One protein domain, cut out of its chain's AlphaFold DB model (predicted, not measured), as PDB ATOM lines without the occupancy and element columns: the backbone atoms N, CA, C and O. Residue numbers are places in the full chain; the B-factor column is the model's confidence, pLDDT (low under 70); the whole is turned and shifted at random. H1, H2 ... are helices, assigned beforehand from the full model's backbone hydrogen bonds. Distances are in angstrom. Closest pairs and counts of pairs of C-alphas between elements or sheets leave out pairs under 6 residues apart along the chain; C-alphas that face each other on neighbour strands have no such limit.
ATOM      1  N   SER A 200     134.122 118.205 147.104       85.19
ATOM      2  CA  SER A 200     133.388 116.985 147.442       85.19
ATOM      3  C   SER A 200     134.084 115.781 146.785       85.19
ATOM      4  O   SER A 200     134.727 115.954 145.739       85.19
ATOM      5  N   PRO A 201     133.977 114.569 147.354       83.31
ATOM      6  CA  PRO A 201     134.619 113.389 146.780       83.31
ATOM      7  C   PRO A 201     134.168 113.134 145.332       83.31
ATOM      8  O   PRO A 201     134.992 112.815 144.480       83.31
ATOM      9  N   GLU A 202     132.897 113.391 145.014       84.38
ATOM     10  CA  GLU A 202     132.347 113.267 143.661       84.38
ATOM     11  C   GLU A 202     132.975 114.293 142.709       84.38
ATOM     12  O   GLU A 202     133.405 113.956 141.604       84.38
ATOM     13  N   ALA A 203     133.069 115.559 143.133       85.44
ATOM     14  CA  ALA A 203     133.694 116.610 142.336       85.44
ATOM     15  C   ALA A 203     135.175 116.312 142.076       85.44
ATOM     16  O   ALA A 203     135.668 116.534 140.969       85.44
ATOM     17  N   PHE A 204     135.869 115.775 143.077       84.44
ATOM     18  CA  PHE A 204     137.273 115.412 142.977       84.44
ATOM     19  C   PHE A 204     137.517 114.261 141.990       84.44
ATOM     20  O   PHE A 204     138.394 114.378 141.131       84.44
ATOM     21  N   GLU A 205     136.703 113.202 142.019       85.88
ATOM     22  CA  GLU A 205     136.780 112.109 141.037       85.88
ATOM     23  C   GLU A 205     136.578 112.609 139.604       85.88
ATOM     24  O   GLU A 205     137.306 112.230 138.679       85.88
ATOM     25  N   MET A 206     135.614 113.513 139.403       87.25
ATOM     26  CA  MET A 206     135.385 114.071 138.078       87.25
ATOM     27  C   MET A 206     136.572 114.947 137.619       87.25
ATOM     28  O   MET A 206     136.948 114.889 136.442       87.25
ATOM     29  N   ILE A 207     137.209 115.702 138.529       86.12
ATOM     30  CA  ILE A 207     138.445 116.452 138.243       86.12
ATOM     31  C   ILE A 207     139.554 115.495 137.805       86.12
ATOM     32  O   ILE A 207     140.165 115.720 136.758       86.12
ATOM     33  N   GLN A 208     139.795 114.415 138.551       84.88
ATOM     34  CA  GLN A 208     140.815 113.422 138.203       84.88
ATOM     35  C   GLN A 208     140.556 112.807 136.822       84.88
ATOM     36  O   GLN A 208     141.455 112.780 135.981       84.88
ATOM     37  N   SER A 209     139.311 112.412 136.545       86.56
ATOM     38  CA  SER A 209     138.895 111.894 135.236       86.56
ATOM     39  C   SER A 209     139.187 112.890 134.103       86.56
ATOM     40  O   SER A 209     139.788 112.534 133.084       86.56
ATOM     41  N   HIS A 210     138.852 114.171 134.296       87.06
ATOM     42  CA  HIS A 210     139.147 115.220 133.320       87.06
ATOM     43  C   HIS A 210     140.656 115.408 133.094       87.06
ATOM     44  O   HIS A 210     141.103 115.512 131.947       87.06
ATOM     45  N   LEU A 211     141.457 115.409 134.163       85.75
ATOM     46  CA  LEU A 211     142.913 115.529 134.075       85.75
ATOM     47  C   LEU A 211     143.534 114.370 133.288       85.75
ATOM     48  O   LEU A 211     144.353 114.617 132.396       85.75
ATOM     49  N   SER A 212     143.116 113.130 133.552       83.25
ATOM     50  CA  SER A 212     143.586 111.947 132.823       83.25
ATOM     51  C   SER A 212     143.256 112.022 131.329       83.25
ATOM     52  O   SER A 212     144.101 111.693 130.494       83.25
ATOM     53  N   LEU A 213     142.073 112.531 130.964       84.06
ATOM     54  CA  LEU A 213     141.685 112.729 129.562       84.06
ATOM     55  C   LEU A 213     142.546 113.789 128.856       84.06
ATOM     56  O   LEU A 213     142.966 113.589 127.715       84.06
ATOM     57  N   VAL A 214     142.830 114.912 129.519       84.31
ATOM     58  CA  VAL A 214     143.563 116.039 128.913       84.31
ATOM     59  C   VAL A 214     145.071 115.775 128.834       84.31
ATOM     60  O   VAL A 214     145.725 116.158 127.858       84.31
ATOM     61  N   LEU A 215     145.640 115.116 129.847       79.19
ATOM     62  CA  LEU A 215     147.068 114.784 129.909       79.19
ATOM     63  C   LEU A 215     147.416 113.483 129.161       79.19
ATOM     64  O   LEU A 215     148.579 113.306 128.757       79.19
ATOM     65  N   GLY A 216     146.409 112.640 128.911       72.81
ATOM     66  CA  GLY A 216     146.505 111.313 128.311       72.81
ATOM     67  C   GLY A 216     146.731 110.213 129.355       72.81
ATOM     68  O   GLY A 216     147.278 110.467 130.425       72.81
ATOM     69  N   GLU A 217     146.381 108.973 128.991       59.03
ATOM     70  CA  GLU A 217     146.322 107.725 129.796       59.03
ATOM     71  C   GLU A 217     147.625 107.308 130.525       59.03
ATOM     72  O   GLU A 217     147.718 106.228 131.092       59.03
ATOM     73  N   ARG A 218     148.669 108.149 130.532       55.81
ATOM     74  CA  ARG A 218     149.934 107.893 131.244       55.81
ATOM     75  C   ARG A 218     149.987 108.476 132.656       55.81
ATOM     76  O   ARG A 218     150.977 108.247 133.340       55.81
ATOM     77  N   VAL A 219     148.962 109.208 133.092       53.00
ATOM     78  CA  VAL A 219     148.805 109.640 134.493       53.00
ATOM     79  C   VAL A 219     147.828 108.682 135.178       53.00
ATOM     80  O   VAL A 219     146.711 109.043 135.526       53.00
ATOM     81  N   VAL A 220     148.230 107.412 135.270       44.69
ATOM     82  CA  VAL A 220     147.574 106.376 136.089       44.69
ATOM     83  C   VAL A 220     148.554 106.026 137.205       44.69
ATOM     84  O   VAL A 220     149.120 104.939 137.272       44.69
ATOM     85  N   GLY A 221     148.868 107.029 138.014       51.53
ATOM     86  CA  GLY A 221     149.748 106.925 139.167       51.53
ATOM     87  C   GLY A 221     149.367 108.001 140.183       51.53
ATOM     88  O   GLY A 221     148.694 108.958 139.794       51.53
ATOM     89  N   PRO A 222     149.753 107.843 141.459       53.56
ATOM     90  CA  PRO A 222     149.480 108.836 142.496       53.56
ATOM     91  C   PRO A 222     149.897 110.245 142.041       53.56
ATOM     92  O   PRO A 222     150.957 110.402 141.416       53.56
ATOM     93  N   LEU A 223     149.065 111.250 142.340       55.38
ATOM     94  CA  LEU A 223     149.341 112.668 142.050       55.38
ATOM     95  C   LEU A 223     150.655 113.155 142.696       55.38
ATOM     96  O   LEU A 223     151.242 114.117 142.213       55.38
ATOM     97  N   ASP A 224     151.168 112.409 143.675       53.09
ATOM     98  CA  ASP A 224     152.407 112.614 144.434       53.09
ATOM     99  C   ASP A 224     153.702 112.559 143.591       53.09
ATOM    100  O   ASP A 224     154.811 112.700 144.115       53.09
ATOM    101  N   THR A 225     153.618 112.298 142.280       57.53
ATOM    102  CA  THR A 225     154.799 112.186 141.410       57.53
ATOM    103  C   THR A 225     155.016 113.441 140.569       57.53
ATOM    104  O   THR A 225     154.159 113.876 139.806       57.53
ATOM    105  N   ILE A 226     156.217 114.019 140.660       62.66
ATOM    106  CA  ILE A 226     156.623 115.175 139.851       62.66
ATOM    107  C   ILE A 226     156.683 114.753 138.374       62.66
ATOM    108  O   ILE A 226     157.620 114.078 137.940       62.66
ATOM    109  N   VAL A 227     155.683 115.151 137.583       65.81
ATOM    110  CA  VAL A 227     155.613 114.831 136.149       65.81
ATOM    111  C   VAL A 227     156.247 115.943 135.314       65.81
ATOM    112  O   VAL A 227     155.908 117.121 135.430       65.81
ATOM    113  N   GLN A 228     157.126 115.572 134.380       71.00
ATOM    114  CA  GLN A 228     157.634 116.502 133.374       71.00
ATOM    115  C   GLN A 228     156.560 116.769 132.304       71.00
ATOM    116  O   GLN A 228     156.269 115.922 131.455       71.00
ATOM    117  N   ILE A 229     155.974 117.967 132.323       75.62
ATOM    118  CA  ILE A 229     154.913 118.386 131.397       75.62
ATOM    119  C   ILE A 229     155.466 119.430 130.414       75.62
ATOM    120  O   ILE A 229     156.192 120.347 130.791       75.62
ATOM    121  N   SER A 230     155.142 119.302 129.122       84.56
ATOM    122  CA  SER A 230     155.566 120.284 128.113       84.56
ATOM    123  C   SER A 230     154.737 121.572 128.182       84.56
ATOM    124  O   SER A 230     153.561 121.544 128.545       84.56
ATOM    125  N   LYS A 231     155.308 122.699 127.726       87.19
ATOM    126  CA  LYS A 231     154.616 124.008 127.664       87.19
ATOM    127  C   LYS A 231     153.280 123.962 126.904       87.19
ATOM    128  O   LYS A 231     152.339 124.667 127.244       87.19
ATOM    129  N   ILE A 232     153.176 123.103 125.890       86.56
ATOM    130  CA  ILE A 232     151.940 122.928 125.114       86.56
ATOM    131  C   ILE A 232     150.894 122.157 125.929       86.56
ATOM    132  O   ILE A 232     149.717 122.505 125.897       86.56
ATOM    133  N   LYS A 233     151.304 121.120 126.670       85.25
ATOM    134  CA  LYS A 233     150.389 120.327 127.500       85.25
ATOM    135  C   LYS A 233     149.813 121.145 128.654       85.25
ATOM    136  O   LYS A 233     148.612 121.070 128.875       85.25
ATOM    137  N   ILE A 234     150.625 121.968 129.321       87.81
ATOM    138  CA  ILE A 234     150.121 122.875 130.364       87.81
ATOM    139  C   ILE A 234     149.159 123.923 129.783       87.81
ATOM    140  O   ILE A 234     148.126 124.193 130.381       87.81
ATOM    141  N   GLY A 235     149.427 124.440 128.576       89.12
ATOM    142  CA  GLY A 235     148.496 125.338 127.882       89.12
ATOM    143  C   GLY A 235     147.152 124.673 127.561       89.12
ATOM    144  O   GLY A 235     146.101 125.272 127.778       89.12
ATOM    145  N   LYS A 236     147.169 123.411 127.104       89.50
ATOM    146  CA  LYS A 236     145.948 122.612 126.898       89.50
ATOM    147  C   LYS A 236     145.194 122.375 128.201       89.50
ATOM    148  O   LYS A 236     143.976 122.511 128.216       89.50
ATOM    149  N   LEU A 237     145.914 122.052 129.273       88.88
ATOM    150  CA  LEU A 237     145.334 121.842 130.592       88.88
ATOM    151  C   LEU A 237     144.653 123.108 131.117       88.88
ATOM    152  O   LEU A 237     143.508 123.043 131.547       88.88
ATOM    153  N   TYR A 238     145.313 124.261 131.001       90.56
ATOM    154  CA  TYR A 238     144.732 125.546 131.379       90.56
ATOM    155  C   TYR A 238     143.429 125.825 130.615       90.56
ATOM    156  O   TYR A 238     142.395 126.080 131.227       90.56
ATOM    157  N   ALA A 239     143.441 125.692 129.287       90.81
ATOM    158  CA  ALA A 239     142.242 125.906 128.477       90.81
ATOM    159  C   ALA A 239     141.105 124.931 128.838       90.81
ATOM    160  O   ALA A 239     139.950 125.341 128.948       90.81
ATOM    161  N   ALA A 240     141.430 123.654 129.055       88.75
ATOM    162  CA  ALA A 240     140.453 122.641 129.438       88.75
ATOM    163  C   ALA A 240     139.859 122.910 130.833       88.75
ATOM    164  O   ALA A 240     138.643 122.817 131.006       88.75
ATOM    165  N   SER A 241     140.686 123.352 131.787       88.88
ATOM    166  CA  SER A 241     140.266 123.652 133.160       88.88
ATOM    167  C   SER A 241     139.215 124.764 133.244       88.88
ATOM    168  O   SER A 241     138.307 124.672 134.063       88.88
ATOM    169  N   ILE A 242     139.266 125.770 132.361       88.19
ATOM    170  CA  ILE A 242     138.271 126.856 132.321       88.19
ATOM    171  C   ILE A 242     136.893 126.308 131.936       88.19
ATOM    172  O   ILE A 242     135.896 126.580 132.607       88.19
ATOM    173  N   MET A 243     136.834 125.506 130.869       85.62
ATOM    174  CA  MET A 243     135.589 124.885 130.404       85.62
ATOM    175  C   MET A 243     135.030 123.912 131.443       85.62
ATOM    176  O   MET A 243     133.826 123.868 131.691       85.62
ATOM    177  N   TYR A 244     135.922 123.147 132.062       86.94
ATOM    178  CA  TYR A 244     135.563 122.135 133.033       86.94
ATOM    179  C   TYR A 244     135.119 122.726 134.380       86.94
ATOM    180  O   TYR A 244     134.148 122.261 134.971       86.94
ATOM    181  N   GLY A 245     135.735 123.823 134.827       85.88
ATOM    182  CA  GLY A 245     135.304 124.548 136.022       85.88
ATOM    183  C   GLY A 245     133.860 125.051 135.913       85.88
ATOM    184  O   GLY A 245     133.099 124.975 136.877       85.88
ATOM    185  N   TYR A 246     133.436 125.482 134.720       84.50
ATOM    186  CA  TYR A 246     132.036 125.842 134.474       84.50
ATOM    187  C   TYR A 246     131.092 124.632 134.567       84.50
ATOM    188  O   TYR A 246     129.996 124.748 135.116       84.50
ATOM    189  N   PHE A 247     131.517 123.469 134.065       84.94
ATOM    190  CA  PHE A 247     130.759 122.221 134.183       84.94
ATOM    191  C   PHE A 247     130.553 121.819 135.650       84.94
ATOM    192  O   PHE A 247     129.413 121.615 136.062       84.94
ATOM    193  N   LEU A 248     131.620 121.820 136.458       82.81
ATOM    194  CA  LEU A 248     131.532 121.554 137.898       82.81
ATOM    195  C   LEU A 248     130.587 122.531 138.605       82.81
ATOM    196  O   LEU A 248     129.756 122.131 139.414       82.81
ATOM    197  N   ARG A 249     130.671 123.824 138.264       81.19
ATOM    198  CA  ARG A 249     129.809 124.858 138.853       81.19
ATOM    199  C   ARG A 249     128.335 124.677 138.498       81.19
ATOM    200  O   ARG A 249     127.483 125.108 139.271       81.19
ATOM    201  N   ARG A 250     128.029 124.103 137.331       78.25
ATOM    202  CA  ARG A 250     126.653 123.784 136.943       78.25
ATOM    203  C   ARG A 250     126.127 122.608 137.761       78.25
ATOM    204  O   ARG A 250     125.085 122.762 138.376       78.25
ATOM    205  N   LEU A 251     126.882 121.512 137.832       73.50
ATOM    206  CA  LEU A 251     126.472 120.322 138.581       73.50
ATOM    207  C   LEU A 251     126.271 120.602 140.076       73.50
ATOM    208  O   LEU A 251     125.244 120.236 140.627       73.50
ATOM    209  N   ALA A 252     127.177 121.354 140.706       68.56
ATOM    210  CA  ALA A 252     127.059 121.689 142.128       68.56
ATOM    211  C   ALA A 252     125.795 122.504 142.476       68.56
ATOM    212  O   ALA A 252     125.336 122.483 143.614       68.56
ATOM    213  N   ARG A 253     125.228 123.252 141.517       62.84
ATOM    214  CA  ARG A 253     123.963 123.981 141.726       62.84
ATOM    215  C   ARG A 253     122.751 123.064 141.655       62.84
ATOM    216  O   ARG A 253     121.750 123.352 142.303       62.84
ATOM    217  N   ASP A 254     122.836 121.996 140.875       56.34
ATOM    218  CA  ASP A 254     121.750 121.029 140.755       56.34
ATOM    219  C   ASP A 254     121.614 120.204 142.055       56.34
ATOM    220  O   ASP A 254     120.496 119.861 142.439       56.34
ATOM    221  N   ASP A 255     122.712 120.006 142.799       51.91
ATOM    222  CA  ASP A 255     122.716 119.321 144.104       51.91
ATOM    223  C   ASP A 255     122.112 120.167 145.245       51.91
ATOM    224  O   ASP A 255     121.376 119.639 146.079       51.91
ATOM    225  N   GLU A 256     122.328 121.491 145.269       49.00
ATOM    226  CA  GLU A 256     121.676 122.375 146.259       49.00
ATOM    227  C   GLU A 256     120.194 122.664 145.943       49.00
ATOM    228  O   GLU A 256     119.423 123.033 146.830       49.00
TER     229      GLU A 256
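AT A GLANCE: This is residues 200 to 256 of the 278 residues of an uncharacterized protein of Davidia involucrata (UniProt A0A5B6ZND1). A helical hairpin: the shorter helix H1 runs one way, a loose loop turns round at one end, and the long, kinked helix H2 runs back beside H1 and on past it. The printed part has 57 residues, with two named helices in the order H1, H2 and no named strand; its class is all helix. It is only just loose, close to compact, with a radius of gyration of the C-alphas of 12.6 A, and elongated, spanning 39 by 22 by 15 A.

IN THESE COORDINATES: H1, residues 201 to 215, begins with C-alpha 201 at (134.619, 113.389, 146.780) and is 21.0 A long from first to last C-alpha. H2, residues 231 to 256, is 37.9 A long, has a kink of 28 degrees near residue 242, and ends with C-alpha 256 at (121.676, 122.375, 146.259).

HOW THE PARTS SIT: H1 and H2 touch and form a helical hairpin; their closest C-alphas, those of Val 214 and Leu 237, are 6.3 A apart. They run opposite ways at a shallow tilt of 26 degrees. Every O i to N i+4 pair is within hydrogen-bond range in H1, and 19 of 22 in H2.

THE WHOLE: The two C-alphas farthest apart, those of Gln 228 and Glu 256, are 38.6 A apart. The printed part has no cut. The link from H1 to H2, residues 216 to 230, is long. The pLDDT is under 70 at residues 217 to 227 and 252 to 256.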